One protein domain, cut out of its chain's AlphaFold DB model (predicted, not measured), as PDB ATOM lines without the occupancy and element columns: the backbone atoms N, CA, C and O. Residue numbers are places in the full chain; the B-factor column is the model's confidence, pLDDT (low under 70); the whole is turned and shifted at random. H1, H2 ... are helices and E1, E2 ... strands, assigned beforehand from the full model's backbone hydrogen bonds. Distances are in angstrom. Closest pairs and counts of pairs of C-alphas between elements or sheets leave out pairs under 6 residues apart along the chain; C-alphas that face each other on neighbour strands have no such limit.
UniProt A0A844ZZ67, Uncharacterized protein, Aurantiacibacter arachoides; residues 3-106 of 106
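AT A GLANCE: This is residues 3 to 106 of the 106 residues of an uncharacterized protein of Aurantiacibacter arachoides (UniProt A0A844ZZ67). One sheet of seven strands curls like part of a barrel, open between its edge strands E1 and E7, and a long helix, H1, follows E7 and sticks out from this body with residues 92 to 104. The strands follow one another as hairpins, so to speak a ribbon folded back and forth, and the helix makes much of the length. The printed part has 104 residues, with E1 to E7 and then H1 along the chain; the sheet's order is E1, E2, E3, E4, E5, E6, E7, with antiparallel neighbours. The class is mixed, helices and strands, and the whole is loose, with a radius of gyration of the C-alphas of 17.7 A and spans of 63 by 31 by 24 A.

HOW THE PARTS SIT: Start at E1, residues 3 to 5, an edge strand; it forms a hairpin with E2, residues 8 to 16, where N 3 and O 10 are 2.8 A apart, within hydrogen-bond range. The sheet is a meander, each strand the antiparallel neighbour of the one before. E3, residues 23 to 33, runs antiparallel to E2 at 157 degrees between directions; look for N 9 and O 30, 2.9 A apart. Next comes E4, residues 36 to 43, with N 27 and O 42 of the pair E3 and E4 2.8 A apart. E5, residues 54 to 60, is antiparallel to E4 at 151 degrees, with N 41 and O 54 2.8 A apart. E6, residues 66 to 73, bends by 52 degrees at residue 69 and is antiparallel to E5 at 158 degrees between directions, with N 59 and O 68 2.8 A apart, within hydrogen-bond range. E7, residues 76 to 83, is the other edge strand, and N 67 and O 82 are 2.8 A apart. E1 and E7 are apart. The strands' lines turn by 80 degrees from edge to edge, and the sheet is strongly twisted. H1, residues 85 to 104, is not on the sheet, with 3 pairs of C-alphas within 10 A; every O i to N i+4 pair in it is within hydrogen-bond range.

IN THESE COORDINATES: Find C-alpha 3 at (-40.314, -19.437, -18.284), where E1 begins; it is 6.8 A long. E2 measures 26.1 A, E3 31.3 A, E4 23.3 A, E5 18.6 A, E6 21.9 A and E7 22.8 A from first to last C-alpha. From C-alpha 85 at (-37.557, -22.882, -29.258), H1 runs 29.1 A to C-alpha 104 at (-46.340, -48.920, -38.914).

THE WHOLE: The two C-alphas farthest apart, those of Phe 48 and Ser 106, are 63.2 A apart. Residues 92 to 106 stand free; the body without them spans 39 by 28 by 21 A. The printed part has no cut and no long link. Mean pLDDT of the printed part is 87.3; residues 85 to 91 and 103 to 106 are under 70.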
ATOM      1  N   THR A   3     -39.607 -18.176 -18.534       85.62
ATOM      2  CA  THR A   3     -40.314 -19.437 -18.284       85.62
ATOM      3  C   THR A   3     -41.668 -19.154 -17.659       85.62
ATOM      4  O   THR A   3     -41.794 -18.241 -16.838       85.62
ATOM      5  N   GLN A   4     -42.661 -19.959 -18.016       85.88
ATOM      6  CA  GLN A   4     -43.998 -19.885 -17.444       85.88
ATOM      7  C   GLN A   4     -44.161 -20.890 -16.295       85.88
ATOM      8  O   GLN A   4     -43.730 -22.040 -16.386       85.88
ATOM      9  N   ARG A   5     -44.809 -20.465 -15.207       86.38
ATOM     10  CA  ARG A   5     -45.270 -21.328 -14.109       86.38
ATOM     11  C   ARG A   5     -46.703 -20.956 -13.756       86.38
ATOM     12  O   ARG A   5     -46.950 -19.900 -13.175       86.38
ATOM     13  N   GLY A   6     -47.653 -21.818 -14.114       88.12
ATOM     14  CA  GLY A   6     -49.074 -21.479 -14.029       88.12
ATOM     15  C   GLY A   6     -49.375 -20.241 -14.876       88.12
ATOM     16  O   GLY A   6     -49.014 -20.201 -16.048       88.12
ATOM     17  N   ALA A   7     -49.987 -19.223 -14.273       92.25
ATOM     18  CA  ALA A   7     -50.269 -17.954 -14.943       92.25
ATOM     19  C   ALA A   7     -49.085 -16.971 -14.936       92.25
ATOM     20  O   ALA A   7     -49.183 -15.920 -15.550       92.25
ATOM     21  N   SER A   8     -47.985 -17.252 -14.234       94.12
ATOM     22  CA  SER A   8     -46.865 -16.311 -14.114       94.12
ATOM     23  C   SER A   8     -45.810 -16.549 -15.188       94.12
ATOM     24  O   SER A   8     -45.359 -17.679 -15.370       94.12
ATOM     25  N   LEU A   9     -45.363 -15.474 -15.838       92.31
ATOM     26  CA  LEU A   9     -44.228 -15.456 -16.757       92.31
ATOM     27  C   LEU A   9     -43.066 -14.713 -16.097       92.31
ATOM     28  O   LEU A   9     -43.206 -13.555 -15.708       92.31
ATOM     29  N   ALA A  10     -41.914 -15.364 -15.966       95.00
ATOM     30  CA  ALA A  10     -40.739 -14.731 -15.381       95.00
ATOM     31  C   ALA A  10     -39.439 -15.256 -15.986       95.00
ATOM     32  O   ALA A  10     -39.313 -16.438 -16.313       95.00
ATOM     33  N   GLY A  11     -38.429 -14.398 -16.071       93.25
ATOM     34  CA  GLY A  11     -37.067 -14.842 -16.326       93.25
ATOM     35  C   GLY A  11     -36.108 -13.722 -16.666       93.25
ATOM     36  O   GLY A  11     -36.347 -12.551 -16.378       93.25
ATOM     37  N   ARG A  12     -34.982 -14.112 -17.259       93.88
ATOM     38  CA  ARG A  12     -33.910 -13.201 -17.653       93.88
ATOM     39  C   ARG A  12     -33.571 -13.351 -19.127       93.88
ATOM     40  O   ARG A  12     -33.573 -14.461 -19.670       93.88
ATOM     41  N   ILE A  13     -33.252 -12.217 -19.733       91.88
ATOM     42  CA  ILE A  13     -32.774 -12.076 -21.104       91.88
ATOM     43  C   ILE A  13     -31.376 -11.464 -21.047       91.88
ATOM     44  O   ILE A  13     -31.112 -10.584 -20.228       91.88
ATOM     45  N   ILE A  14     -30.485 -11.957 -21.901       92.19
ATOM     46  CA  ILE A  14     -29.189 -11.346 -22.184       92.19
ATOM     47  C   ILE A  14     -29.165 -11.117 -23.690       92.19
ATOM     48  O   ILE A  14     -29.369 -12.059 -24.454       92.19
ATOM     49  N   GLU A  15     -28.956  -9.877 -24.105       90.69
ATOM     50  CA  GLU A  15     -28.940  -9.462 -25.508       90.69
ATOM     51  C   GLU A  15     -27.703  -8.595 -25.790       90.69
ATOM     52  O   GLU A  15     -27.102  -8.066 -24.849       90.69
ATOM     53  N   PRO A  16     -27.271  -8.449 -27.053       93.06
ATOM     54  CA  PRO A  16     -26.236  -7.483 -27.404       93.06
ATOM     55  C   PRO A  16     -26.633  -6.068 -26.973       93.06
ATOM     56  O   PRO A  16     -27.781  -5.659 -27.147       93.06
ATOM     57  N   SER A  17     -25.682  -5.314 -26.421       90.94
ATOM     58  CA  SER A  17     -25.955  -3.934 -26.018       90.94
ATOM     59  C   SER A  17     -25.946  -2.984 -27.217       90.94
ATOM     60  O   SER A  17     -25.048  -3.042 -28.056       90.94
ATOM     61  N   LEU A  18     -26.912  -2.067 -27.260       88.00
ATOM     62  CA  LEU A  18     -27.015  -0.992 -28.252       88.00
ATOM     63  C   LEU A  18     -26.373   0.321 -27.777       88.00
ATOM     64  O   LEU A  18     -26.036   1.168 -28.598       88.00
ATOM     65  N   TYR A  19     -26.188   0.489 -26.463       84.31
ATOM     66  CA  TYR A  19     -25.758   1.753 -25.843       84.31
ATOM     67  C   TYR A  19     -24.434   1.644 -25.063       84.31
ATOM     68  O   TYR A  19     -24.039   2.578 -24.367       84.31
ATOM     69  N   GLY A  20     -23.717   0.522 -25.204       77.88
ATOM     70  CA  GLY A  20     -22.369   0.317 -24.662       77.88
ATOM     71  C   GLY A  20     -22.205  -0.977 -23.859       77.88
ATOM     72  O   GLY A  20     -23.157  -1.497 -23.282       77.88
ATOM     73  N   GLY A  21     -20.979  -1.505 -23.807       83.38
ATOM     74  CA  GLY A  21     -20.693  -2.831 -23.242       83.38
ATOM     75  C   GLY A  21     -20.965  -3.974 -24.228       83.38
ATOM     76  O   GLY A  21     -21.417  -3.749 -25.345       83.38
ATOM     77  N   ALA A  22     -20.652  -5.210 -23.827       87.25
ATOM     78  CA  ALA A  22     -20.824  -6.388 -24.687       87.25
ATOM     79  C   ALA A  22     -22.274  -6.901 -24.710       87.25
ATOM     80  O   ALA A  22     -22.754  -7.367 -25.742       87.25
ATOM     81  N   SER A  23     -22.979  -6.805 -23.583       91.94
ATOM     82  CA  SER A  23     -24.349  -7.287 -23.436       91.94
ATOM     83  C   SER A  23     -25.162  -6.414 -22.487       91.94
ATOM     84  O   SER A  23     -24.620  -5.759 -21.595       91.94
ATOM     85  N   ALA A  24     -26.474  -6.427 -22.689       92.88
ATOM     86  CA  ALA A  24     -27.471  -5.886 -21.789       92.88
ATOM     87  C   ALA A  24     -28.260  -7.047 -21.172       92.88
ATOM     88  O   ALA A  24     -28.667  -7.987 -21.857       92.88
ATOM     89  N   GLU A  25     -28.462  -6.991 -19.861       94.19
ATOM     90  CA  GLU A  25     -29.262  -7.973 -19.135       94.19
ATOM     91  C   GLU A  25     -30.617  -7.360 -18.806       94.19
ATOM     92  O   GLU A  25     -30.680  -6.206 -18.392       94.19
ATOM     93  N   ALA A  26     -31.693  -8.130 -18.919       95.44
ATOM     94  CA  ALA A  26     -33.028  -7.686 -18.548       95.44
ATOM     95  C   ALA A  26     -33.786  -8.762 -17.774       95.44
ATOM     96  O   ALA A  26     -33.621  -9.961 -18.013       95.44
ATOM     97  N   ALA A  27     -34.630  -8.323 -16.847       96.50
ATOM     98  CA  ALA A  27     -35.655  -9.144 -16.228       96.50
ATOM     99  C   ALA A  27     -36.959  -9.029 -17.025       96.50
ATOM    100  O   ALA A  27     -37.317  -7.947 -17.489       96.50
ATOM    101  N   VAL A  28     -37.660 -10.149 -17.154       96.19
ATOM    102  CA  VAL A  28     -39.020 -10.237 -17.685       96.19
ATOM    103  C   VAL A  28     -39.923 -10.711 -16.566       96.19
ATOM    104  O   VAL A  28     -39.604 -11.707 -15.913       96.19
ATOM    105  N   LEU A  29     -41.028 -10.004 -16.359       97.75
ATOM    106  CA  LEU A  29     -42.062 -10.349 -15.391       97.75
ATOM    107  C   LEU A  29     -43.430 -10.047 -15.995       97.75
ATOM    108  O   LEU A  29     -43.621  -8.982 -16.573       97.75
ATOM    109  N   GLY A  30     -44.369 -10.973 -15.852       97.06
ATOM    110  CA  GLY A  30     -45.700 -10.826 -16.416       97.06
ATOM    111  C   GLY A  30     -46.607 -12.014 -16.148       97.06
ATOM    112  O   GLY A  30     -46.357 -12.835 -15.257       97.06
ATOM    113  N   VAL A  31     -47.667 -12.099 -16.943       96.31
ATOM    114  CA  VAL A  31     -48.726 -13.092 -16.821       96.31
ATOM    115  C   VAL A  31     -49.148 -13.663 -18.171       96.31
ATOM    116  O   VAL A  31     -49.059 -13.013 -19.210       96.31
ATOM    117  N   VAL A  32     -49.643 -14.897 -18.121       93.62
ATOM    118  CA  VAL A  32     -50.326 -15.587 -19.215       93.62
ATOM    119  C   VAL A  32     -51.709 -15.998 -18.714       93.62
ATOM    120  O   VAL A  32     -51.826 -16.672 -17.686       93.62
ATOM    121  N   ALA A  33     -52.759 -15.588 -19.424       93.25
ATOM    122  CA  ALA A  33     -54.152 -15.883 -19.095       93.25
ATOM    123  C   ALA A  33     -54.905 -16.348 -20.350       93.25
ATOM    124  O   ALA A  33     -55.268 -15.550 -21.215       93.25
ATOM    125  N   GLY A  34     -55.136 -17.659 -20.453       90.75
ATOM    126  CA  GLY A  34     -55.567 -18.270 -21.711       90.75
ATOM    127  C   GLY A  34     -54.497 -18.057 -22.781       90.75
ATOM    128  O   GLY A  34     -53.328 -18.342 -22.543       90.75
ATOM    129  N   GLU A  35     -54.891 -17.502 -23.923       92.50
ATOM    130  CA  GLU A  35     -53.960 -17.101 -24.986       92.50
ATOM    131  C   GLU A  35     -53.348 -15.716 -24.755       92.50
ATOM    132  O   GLU A  35     -52.408 -15.358 -25.448       92.50
ATOM    133  N   ALA A  36     -53.869 -14.904 -23.831       95.69
ATOM    134  CA  ALA A  36     -53.374 -13.546 -23.632       95.69
ATOM    135  C   ALA A  36     -52.062 -13.539 -22.838       95.69
ATOM    136  O   ALA A  36     -51.924 -14.254 -21.843       95.69
ATOM    137  N   VAL A  37     -51.130 -12.686 -23.255       95.62
ATOM    138  CA  VAL A  37     -49.833 -12.481 -22.607       95.62
ATOM    139  C   VAL A  37     -49.637 -10.994 -22.341       95.62
ATOM    140  O   VAL A  37     -49.847 -10.173 -23.233       95.62
ATOM    141  N   ASP A  38     -49.193 -10.668 -21.134       97.75
ATOM    142  CA  ASP A  38     -48.826  -9.313 -20.719       97.75
ATOM    143  C   ASP A  38     -47.551  -9.394 -19.874       97.75
ATOM    144  O   ASP A  38     -47.518 -10.116 -18.874       97.75
ATOM    145  N   PHE A  39     -46.476  -8.724 -20.289       97.56
ATOM    146  CA  PHE A  39     -45.244  -8.672 -19.510       97.56
ATOM    147  C   PHE A  39     -44.454  -7.391 -19.729       97.56
ATOM    148  O   PHE A  39     -44.477  -6.772 -20.789       97.56
ATOM    149  N   THR A  40     -43.626  -7.074 -18.742       98.25
ATOM    150  CA  THR A  40     -42.688  -5.959 -18.801       98.25
ATOM    151  C   THR A  40     -41.255  -6.481 -18.856       98.25
ATOM    152  O   THR A  40     -40.855  -7.348 -18.069       98.25
ATOM    153  N   LYS A  41     -40.448  -5.923 -19.765       97.06
ATOM    154  CA  LYS A  41     -38.993  -6.108 -19.819       97.06
ATOM    155  C   LYS A  41     -38.306  -4.915 -19.162       97.06
ATOM    156  O   LYS A  41     -38.482  -3.783 -19.597       97.06
ATOM    157  N   THR A  42     -37.485  -5.170 -18.148       97.06
ATOM    158  CA  THR A  42     -36.721  -4.135 -17.432       97.06
ATOM    159  C   THR A  42     -35.237  -4.468 -17.457       97.06
ATOM    160  O   THR A  42     -34.833  -5.522 -16.965       97.06
ATOM    161  N   TYR A  43     -34.413  -3.580 -18.010       94.75
ATOM    162  CA  TYR A  43     -32.966  -3.780 -18.053       94.75
ATOM    163  C   TYR A  43     -32.331  -3.625 -16.665       94.75
ATOM    164  O   TYR A  43     -32.627  -2.702 -15.907       94.75
ATOM    165  N   ALA A  44     -31.437  -4.548 -16.325       87.69
ATOM    166  CA  ALA A  44     -30.616  -4.473 -15.130       87.69
ATOM    167  C   ALA A  44     -29.537  -3.397 -15.306       87.69
ATOM    168  O   ALA A  44     -28.971  -3.249 -16.386       87.69
ATOM    169  N   ARG A  45     -29.220  -2.677 -14.217       80.12
ATOM    170  CA  ARG A  45     -28.247  -1.565 -14.220       80.12
ATOM    171  C   ARG A  45     -28.535  -0.548 -15.332       80.12
ATOM    172  O   ARG A  45     -27.635  -0.192 -16.086       80.12
ATOM    173  N   ALA A  46     -29.793  -0.115 -15.412       72.75
ATOM    174  CA  ALA A  46     -30.292   0.907 -16.325       72.75
ATOM    175  C   ALA A  46     -29.314   2.092 -16.474       72.75
ATOM    176  O   ALA A  46     -29.221   2.959 -15.605       72.75
ATOM    177  N   GLY A  47     -28.557   2.082 -17.573       77.31
ATOM    178  CA  GLY A  47     -27.750   3.198 -18.056       77.31
ATOM    179  C   GLY A  47     -28.467   3.920 -19.194       77.31
ATOM    180  O   GLY A  47     -29.618   3.604 -19.501       77.31
ATOM    181  N   PHE A  48     -27.776   4.866 -19.832       84.00
ATOM    182  CA  PHE A  48     -28.328   5.630 -20.950       84.00
ATOM    183  C   PHE A  48     -28.970   4.715 -22.011       84.00
ATOM    184  O   PHE A  48     -28.319   3.785 -22.485       84.00
ATOM    185  N   GLY A  49     -30.233   4.967 -22.360       84.44
ATOM    186  CA  GLY A  49     -31.003   4.195 -23.346       84.44
ATOM    187  C   GLY A  49     -31.727   2.952 -22.804       84.44
ATOM    188  O   GLY A  49     -32.556   2.379 -23.508       84.44
ATOM    189  N   TYR A  50     -31.468   2.551 -21.556       91.62
ATOM    190  CA  TYR A  50     -32.065   1.379 -20.903       91.62
ATOM    191  C   TYR A  50     -32.872   1.728 -19.642       91.62
ATOM    192  O   TYR A  50     -33.162   0.861 -18.818       91.62
ATOM    193  N   GLU A  51     -33.234   2.998 -19.462       93.00
ATOM    194  CA  GLU A  51     -33.771   3.511 -18.199       93.00
ATOM    195  C   GLU A  51     -35.225   3.147 -17.935       93.00
ATOM    196  O   GLU A  51     -35.688   3.290 -16.806       93.00
ATOM    197  N   ASN A  52     -35.960   2.720 -18.960       95.06
ATOM    198  CA  ASN A  52     -37.404   2.564 -18.854       95.06
ATOM    199  C   ASN A  52     -37.805   1.137 -19.183       95.06
ATOM    200  O   ASN A  52     -37.215   0.527 -20.083       95.06
ATOM    201  N   PRO A  53     -38.819   0.625 -18.476       96.38
ATOM    202  CA  PRO A  53     -39.442  -0.626 -18.844       96.38
ATOM    203  C   PRO A  53     -40.021  -0.547 -20.259       96.38
ATOM    204  O   PRO A  53     -40.487   0.504 -20.703       96.38
ATOM    205  N   VAL A  54     -39.983  -1.684 -20.944       97.62
ATOM    206  CA  VAL A  54     -40.699  -1.904 -22.197       97.62
ATOM    207  C   VAL A  54     -41.857  -2.837 -21.892       97.62
ATOM    208  O   VAL A  54     -41.634  -3.947 -21.399       97.62
ATOM    209  N   ASP A  55     -43.070  -2.391 -22.179       98.38
ATOM    210  CA  ASP A  55     -44.285  -3.172 -21.969       98.38
ATOM    211  C   ASP A  55     -44.610  -3.968 -23.225       98.38
ATOM    212  O   ASP A  55     -44.437  -3.467 -24.336       98.38
ATOM    213  N   TYR A  56     -45.067  -5.203 -23.051       98.06
ATOM    214  CA  TYR A  56     -45.423  -6.125 -24.120       98.06
ATOM    215  C   TYR A  56     -46.799  -6.711 -23.848       98.06
ATOM    216  O   TYR A  56     -47.030  -7.312 -22.801       98.06
ATOM    217  N   VAL A  57     -47.685  -6.613 -24.835       98.06
ATOM    218  CA  VAL A  57     -49.001  -7.256 -24.811       98.06
ATOM    219  C   VAL A  57     -49.167  -8.052 -26.091       98.06
ATOM    220  O   VAL A  57     -48.900  -7.556 -27.187       98.06
ATOM    221  N   GLY A  58     -49.609  -9.297 -25.970       97.00
ATOM    222  CA  GLY A  58     -49.722 -10.190 -27.109       97.00
ATOM    223  C   GLY A  58     -50.616 -11.391 -26.870       97.00
ATOM    224  O   GLY A  58     -51.346 -11.479 -25.879       97.00
ATOM    225  N   ARG A  59     -50.557 -12.320 -27.821       95.62
ATOM    226  CA  ARG A  59     -51.258 -13.598 -27.775       95.62
ATOM    227  C   ARG A  59     -50.319 -14.744 -28.118       95.62
ATOM    228  O   ARG A  59     -49.523 -14.613 -29.049       95.62
ATOM    229  N   VAL A  60     -50.437 -15.844 -27.380       90.81
ATOM    230  CA  VAL A  60     -49.863 -17.140 -27.747       90.81
ATOM    231  C   VAL A  60     -50.669 -17.707 -28.918       90.81
ATOM    232  O   VAL A  60     -51.894 -17.607 -28.920       90.81
ATOM    233  N   THR A  61     -49.994 -18.263 -29.918       85.25
ATOM    234  CA  THR A  61     -50.624 -19.022 -31.005       85.25
ATOM    235  C   THR A  61     -51.160 -20.366 -30.513       85.25
ATOM    236  O   THR A  61     -50.708 -20.884 -29.494       85.25
ATOM    237  N   ASP A  62     -52.099 -20.956 -31.256       78.69
ATOM    238  CA  ASP A  62     -52.770 -22.217 -30.893       78.69
ATOM    239  C   ASP A  62     -51.796 -23.389 -30.669       78.69
ATOM    240  O   ASP A  62     -52.047 -24.267 -29.845       78.69
ATOM    241  N   ASP A  63     -50.664 -23.388 -31.377       79.00
ATOM    242  CA  ASP A  63     -49.586 -24.376 -31.243       79.00
ATOM    243  C   ASP A  63     -48.695 -24.154 -30.001       79.00
ATOM    244  O   ASP A  63     -47.784 -24.937 -29.738       79.00
ATOM    245  N   GLY A  64     -48.929 -23.086 -29.233       78.56
ATOM    246  CA  GLY A  64     -48.158 -22.735 -28.041       78.56
ATOM    247  C   GLY A  64     -46.730 -22.257 -28.321       78.56
ATOM    248  O   GLY A  64     -45.977 -21.995 -27.381       78.56
ATOM    249  N   ASN A  65     -46.330 -22.153 -29.590       82.94
ATOM    250  CA  ASN A  65     -44.930 -21.997 -29.970       82.94
ATOM    251  C   ASN A  65     -44.548 -20.546 -30.279       82.94
ATOM    252  O   ASN A  65     -43.367 -20.189 -30.273       82.94
ATOM    253  N   ARG A  66     -45.528 -19.685 -30.562       90.00
ATOM    254  CA  ARG A  66     -45.280 -18.295 -30.944       90.00
ATOM    255  C   ARG A  66     -46.106 -17.355 -30.088       90.00
ATOM    256  O   ARG A  66     -47.231 -17.648 -29.704       90.00
ATOM    257  N   ILE A  67     -45.537 -16.193 -29.806       91.88
ATOM    258  CA  ILE A  67     -46.246 -15.067 -29.208       91.88
ATOM    259  C   ILE A  67     -46.142 -13.913 -30.188       91.88
ATOM    260  O   ILE A  67     -45.041 -13.548 -30.597       91.88
ATOM    261  N   THR A  68     -47.277 -13.329 -30.551       95.88
ATOM    262  CA  THR A  68     -47.334 -12.139 -31.407       95.88
ATOM    263  C   THR A  68     -48.040 -11.015 -30.676       95.88
ATOM    264  O   THR A  68     -48.949 -11.259 -29.882       95.88
ATOM    265  N   GLY A  69     -47.624  -9.775 -30.908       97.31
ATOM    266  CA  GLY A  69     -48.223  -8.655 -30.198       97.31
ATOM    267  C   GLY A  69     -47.576  -7.319 -30.497       97.31
ATOM    268  O   GLY A  69     -46.949  -7.127 -31.542       97.31
ATOM    269  N   VAL A  70     -47.738  -6.403 -29.550       98.50
ATOM    270  CA  VAL A  70     -47.170  -5.059 -29.583       98.50
ATOM    271  C   VAL A  70     -46.316  -4.800 -28.354       98.50
ATOM    272  O   VAL A  70     -46.564  -5.349 -27.281       98.50
ATOM    273  N   TRP A  71     -45.318  -3.945 -28.522       98.50
ATOM    274  CA  TRP A  71     -44.545  -3.388 -27.427       98.50
ATOM    275  C   TRP A  71     -44.704  -1.873 -27.380       98.50
ATOM    276  O   TRP A  71     -44.920  -1.238 -28.414       98.50
ATOM    277  N   SER A  72     -44.558  -1.290 -26.193       98.19
ATOM    278  CA  SER A  72     -44.515   0.159 -25.996       98.19
ATOM    279  C   SER A  72     -43.403   0.575 -25.039       98.19
ATOM    280  O   SER A  72     -43.101  -0.108 -24.063       98.19
ATOM    281  N   LEU A  73     -42.796   1.720 -25.337       96.19
ATOM    282  CA  LEU A  73     -41.728   2.355 -24.576       96.19
ATOM    283  C   LEU A  73     -41.876   3.872 -24.714       96.19
ATOM    284  O   LEU A  73     -41.493   4.445 -25.735       96.19
ATOM    285  N   ARG A  74     -42.403   4.531 -23.679       94.12
ATOM    286  CA  ARG A  74     -42.737   5.967 -23.723       94.12
ATOM    287  C   ARG A  74     -43.573   6.291 -24.977       94.12
ATOM    288  O   ARG A  74     -44.642   5.721 -25.153       94.12
ATOM    289  N   ASP A  75     -43.065   7.149 -25.859       94.62
ATOM    290  CA  ASP A  75     -43.725   7.579 -27.097       94.62
ATOM    291  C   ASP A  75     -43.467   6.635 -28.290       94.62
ATOM    292  O   ASP A  75     -43.920   6.893 -29.405       94.62
ATOM    293  N   MET A  76     -42.722   5.543 -28.082       96.19
ATOM    294  CA  MET A  76     -42.395   4.545 -29.101       96.19
ATOM    295  C   MET A  76     -43.231   3.280 -28.916       96.19
ATOM    296  O   MET A  76     -43.535   2.869 -27.798       96.19
ATOM    297  N   ASN A  77     -43.566   2.628 -30.024       97.94
ATOM    298  CA  ASN A  77     -44.229   1.332 -30.036       97.94
ATOM    299  C   ASN A  77     -43.912   0.580 -31.333       97.94
ATOM    300  O   ASN A  77     -43.381   1.153 -32.288       97.94
ATOM    301  N   GLY A  78     -44.242  -0.705 -31.363       98.06
ATOM    302  CA  GLY A  78     -44.108  -1.535 -32.553       98.06
ATOM    303  C   GLY A  78     -44.711  -2.916 -32.354       98.06
ATOM    304  O   GLY A  78     -45.185  -3.245 -31.268       98.06
ATOM    305  N   SER A  79     -44.693  -3.734 -33.401       98.19
ATOM    306  CA  SER A  79     -45.061  -5.145 -33.306       98.19
ATOM    307  C   SER A  79     -43.870  -6.007 -32.881       98.19
ATOM    308  O   SER A  79     -42.710  -5.614 -33.032       98.19
ATOM    309  N   PHE A  80     -44.154  -7.194 -32.350       95.44
ATOM    310  CA  PHE A  80     -43.145  -8.221 -32.108       95.44
ATOM    311  C   PHE A  80     -43.672  -9.623 -32.414       95.44
ATOM    312  O   PHE A  80     -44.878  -9.881 -32.392       95.44
ATOM    313  N   GLU A  81     -42.722 -10.528 -32.632       93.56
ATOM    314  CA  GLU A  81     -42.917 -11.970 -32.618       93.56
ATOM    315  C   GLU A  81     -41.842 -12.598 -31.719       93.56
ATOM    316  O   GLU A  81     -40.677 -12.200 -31.758       93.56
ATOM    317  N   MET A  82     -42.232 -13.569 -30.897       87.94
ATOM    318  CA  MET A  82     -41.342 -14.382 -30.070       87.94
ATOM    319  C   MET A  82     -41.613 -15.857 -30.355       87.94
ATOM    320  O   MET A  82     -42.769 -16.261 -30.408       87.94
ATOM    321  N   ILE A  83     -40.556 -16.656 -30.511       86.50
ATOM    322  CA  ILE A  83     -40.647 -18.099 -30.772       86.50
ATOM    323  C   ILE A  83     -40.083 -18.860 -29.570       86.50
ATOM    324  O   ILE A  83     -38.973 -18.577 -29.109       86.50
ATOM    325  N   HIS A  84     -40.834 -19.835 -29.065       76.94
ATOM    326  CA  HIS A  84     -40.430 -20.684 -27.952       76.94
ATOM    327  C   HIS A  84     -39.693 -21.933 -28.461       76.94
ATOM    328  O   HIS A  84     -40.276 -22.991 -28.656       76.94
ATOM    329  N   HIS A  85     -38.375 -21.823 -28.647       69.06
ATOM    330  CA  HIS A  85     -37.557 -22.882 -29.258       69.06
ATOM    331  C   HIS A  85     -37.720 -24.288 -28.646       69.06
ATOM    332  O   HIS A  85     -37.715 -25.253 -29.396       69.06
ATOM    333  N   ALA A  86     -37.931 -24.416 -27.332       65.50
ATOM    334  CA  ALA A  86     -38.151 -25.727 -26.709       65.50
ATOM    335  C   ALA A  86     -39.492 -26.368 -27.123       65.50
ATOM    336  O   ALA A  86     -39.545 -27.568 -27.362       65.50
ATOM    337  N   ALA A  87     -40.561 -25.577 -27.282       61.44
ATOM    338  CA  ALA A  87     -41.834 -26.100 -27.791       61.44
ATOM    339  C   ALA A  87     -41.732 -26.490 -29.270       61.44
ATOM    340  O   ALA A  87     -42.381 -27.438 -29.698       61.44
ATOM    341  N   ARG A  88     -40.907 -25.781 -30.047       63.66
ATOM    342  CA  ARG A  88     -40.636 -26.142 -31.437       63.66
ATOM    343  C   ARG A  88     -39.976 -27.518 -31.549       63.66
ATOM    344  O   ARG A  88     -40.433 -28.325 -32.344       63.66
ATOM    345  N   GLU A  89     -38.938 -27.770 -30.757       63.22
ATOM    346  CA  GLU A  89     -38.245 -29.065 -30.742       63.22
ATOM    347  C   GLU A  89     -39.196 -30.197 -30.307       63.22
ATOM    348  O   GLU A  89     -39.289 -31.218 -30.982       63.22
ATOM    349  N   GLU A  90     -39.995 -29.987 -29.255       67.12
ATOM    350  CA  GLU A  90     -41.002 -30.960 -28.800       67.12
ATOM    351  C   GLU A  90     -42.123 -31.214 -29.831       67.12
ATOM    352  O   GLU A  90     -42.636 -32.332 -29.936       67.12
ATOM    353  N   ALA A  91     -42.530 -30.191 -30.591       67.88
ATOM    354  CA  ALA A  91     -43.522 -30.322 -31.658       67.88
ATOM    355  C   ALA A  91     -42.965 -31.108 -32.855       67.88
ATOM    356  O   ALA A  91     -43.628 -32.024 -33.338       67.88
ATOM    357  N   GLU A  92     -41.732 -30.810 -33.275       73.19
ATOM    358  CA  GLU A  92     -41.032 -31.537 -34.343       73.19
ATOM    359  C   GLU A  92     -40.864 -33.030 -33.978       73.19
ATOM    360  O   GLU A  92     -41.098 -33.910 -34.810       73.19
ATOM    361  N   GLU A  93     -40.551 -33.345 -32.715       72.12
ATOM    362  CA  GLU A  93     -40.492 -34.729 -32.225       72.12
ATOM    363  C   GLU A  93     -41.861 -35.433 -32.231       72.12
ATOM    364  O   GLU A  93     -41.947 -36.619 -32.571       72.12
ATOM    365  N   ARG A  94     -42.946 -34.729 -31.876       75.75
ATOM    366  CA  ARG A  94     -44.311 -35.286 -31.922       75.75
ATOM    367  C   ARG A  94     -44.770 -35.581 -33.341       75.75
ATOM    368  O   ARG A  94     -45.304 -36.664 -33.569       75.75
ATOM    369  N   GLU A  95     -44.553 -34.661 -34.274       78.50
ATOM    370  CA  GLU A  95     -44.910 -34.853 -35.684       78.50
ATOM    371  C   GLU A  95     -44.174 -36.066 -36.276       78.50
ATOM    372  O   GLU A  95     -44.796 -36.931 -36.897       78.50
ATOM    373  N   ALA A  96     -42.873 -36.204 -35.990       77.50
ATOM    374  CA  ALA A  96     -42.084 -37.356 -36.421       77.50
ATOM    375  C   ALA A  96     -42.587 -38.684 -35.817       77.50
ATOM    376  O   ALA A  96     -42.616 -39.717 -36.492       77.50
ATOM    377  N   ALA A  97     -43.004 -38.674 -34.546       76.06
ATOM    378  CA  ALA A  97     -43.581 -39.847 -33.897       76.06
ATOM    379  C   ALA A  97     -44.945 -40.228 -34.501       76.06
ATOM    380  O   ALA A  97     -45.202 -41.414 -34.724       76.06
ATOM    381  N   GLU A  98     -45.808 -39.255 -34.805       79.50
ATOM    382  CA  GLU A  98     -47.107 -39.504 -35.438       79.50
ATOM    383  C   GLU A  98     -46.950 -40.101 -36.844       79.50
ATOM    384  O   GLU A  98     -47.583 -41.120 -37.145       79.50
ATOM    385  N   GLU A  99     -46.042 -39.567 -37.664       79.50
ATOM    386  CA  GLU A  99     -45.740 -40.095 -39.003       79.50
ATOM    387  C   GLU A  99     -45.248 -41.556 -38.952       79.50
ATOM    388  O   GLU A  99     -45.734 -42.419 -39.694       79.50
ATOM    389  N   LEU A 100     -44.357 -41.877 -38.007       77.38
ATOM    390  CA  LEU A 100     -43.889 -43.245 -37.769       77.38
ATOM    391  C   LEU A 100     -45.026 -44.183 -37.345       77.38
ATOM    392  O   LEU A 100     -45.100 -45.322 -37.813       77.38
ATOM    393  N   THR A 101     -45.940 -43.726 -36.484       76.88
ATOM    394  CA  THR A 101     -47.076 -44.556 -36.057       76.88
ATOM    395  C   THR A 101     -48.091 -44.808 -37.171       76.88
ATOM    396  O   THR A 101     -48.698 -45.883 -37.198       76.88
ATOM    397  N   LEU A 102     -48.257 -43.865 -38.103       75.94
ATOM    398  CA  LEU A 102     -49.115 -44.023 -39.278       75.94
ATOM    399  C   LEU A 102     -48.508 -45.031 -40.269       75.94
ATOM    400  O   LEU A 102     -49.212 -45.894 -40.795       75.94
ATOM    401  N   SER A 103     -47.186 -44.975 -40.451       69.38
ATOM    402  CA  SER A 103     -46.427 -45.879 -41.322       69.38
ATOM    403  C   SER A 103     -46.429 -47.333 -40.826       69.38
ATOM    404  O   SER A 103     -46.604 -48.255 -41.613       69.38
ATOM    405  N   VAL A 104     -46.339 -47.563 -39.511       69.00
ATOM    406  CA  VAL A 104     -46.340 -48.920 -38.914       69.00
ATOM    407  C   VAL A 104     -47.727 -49.585 -38.917       69.00
ATOM    408  O   VAL A 104     -47.834 -50.803 -38.784       69.00
ATOM    409  N   ARG A 105     -48.807 -48.803 -39.049       65.94
ATOM    410  CA  ARG A 105     -50.193 -49.305 -39.111       65.94
ATOM    411  C   ARG A 105     -50.700 -49.554 -40.541       65.94
ATOM    412  O   ARG A 105     -51.852 -49.968 -40.681       65.94
ATOM    413  N   SER A 106     -49.870 -49.286 -41.550       53.00
ATOM    414  CA  SER A 106     -50.139 -49.497 -42.984       53.00
ATOM    415  C   SER A 106     -49.622 -50.858 -43.447       53.00
ATOM    416  O   SER A 106     -50.300 -51.480 -44.293       53.00
TER     417      SER A 106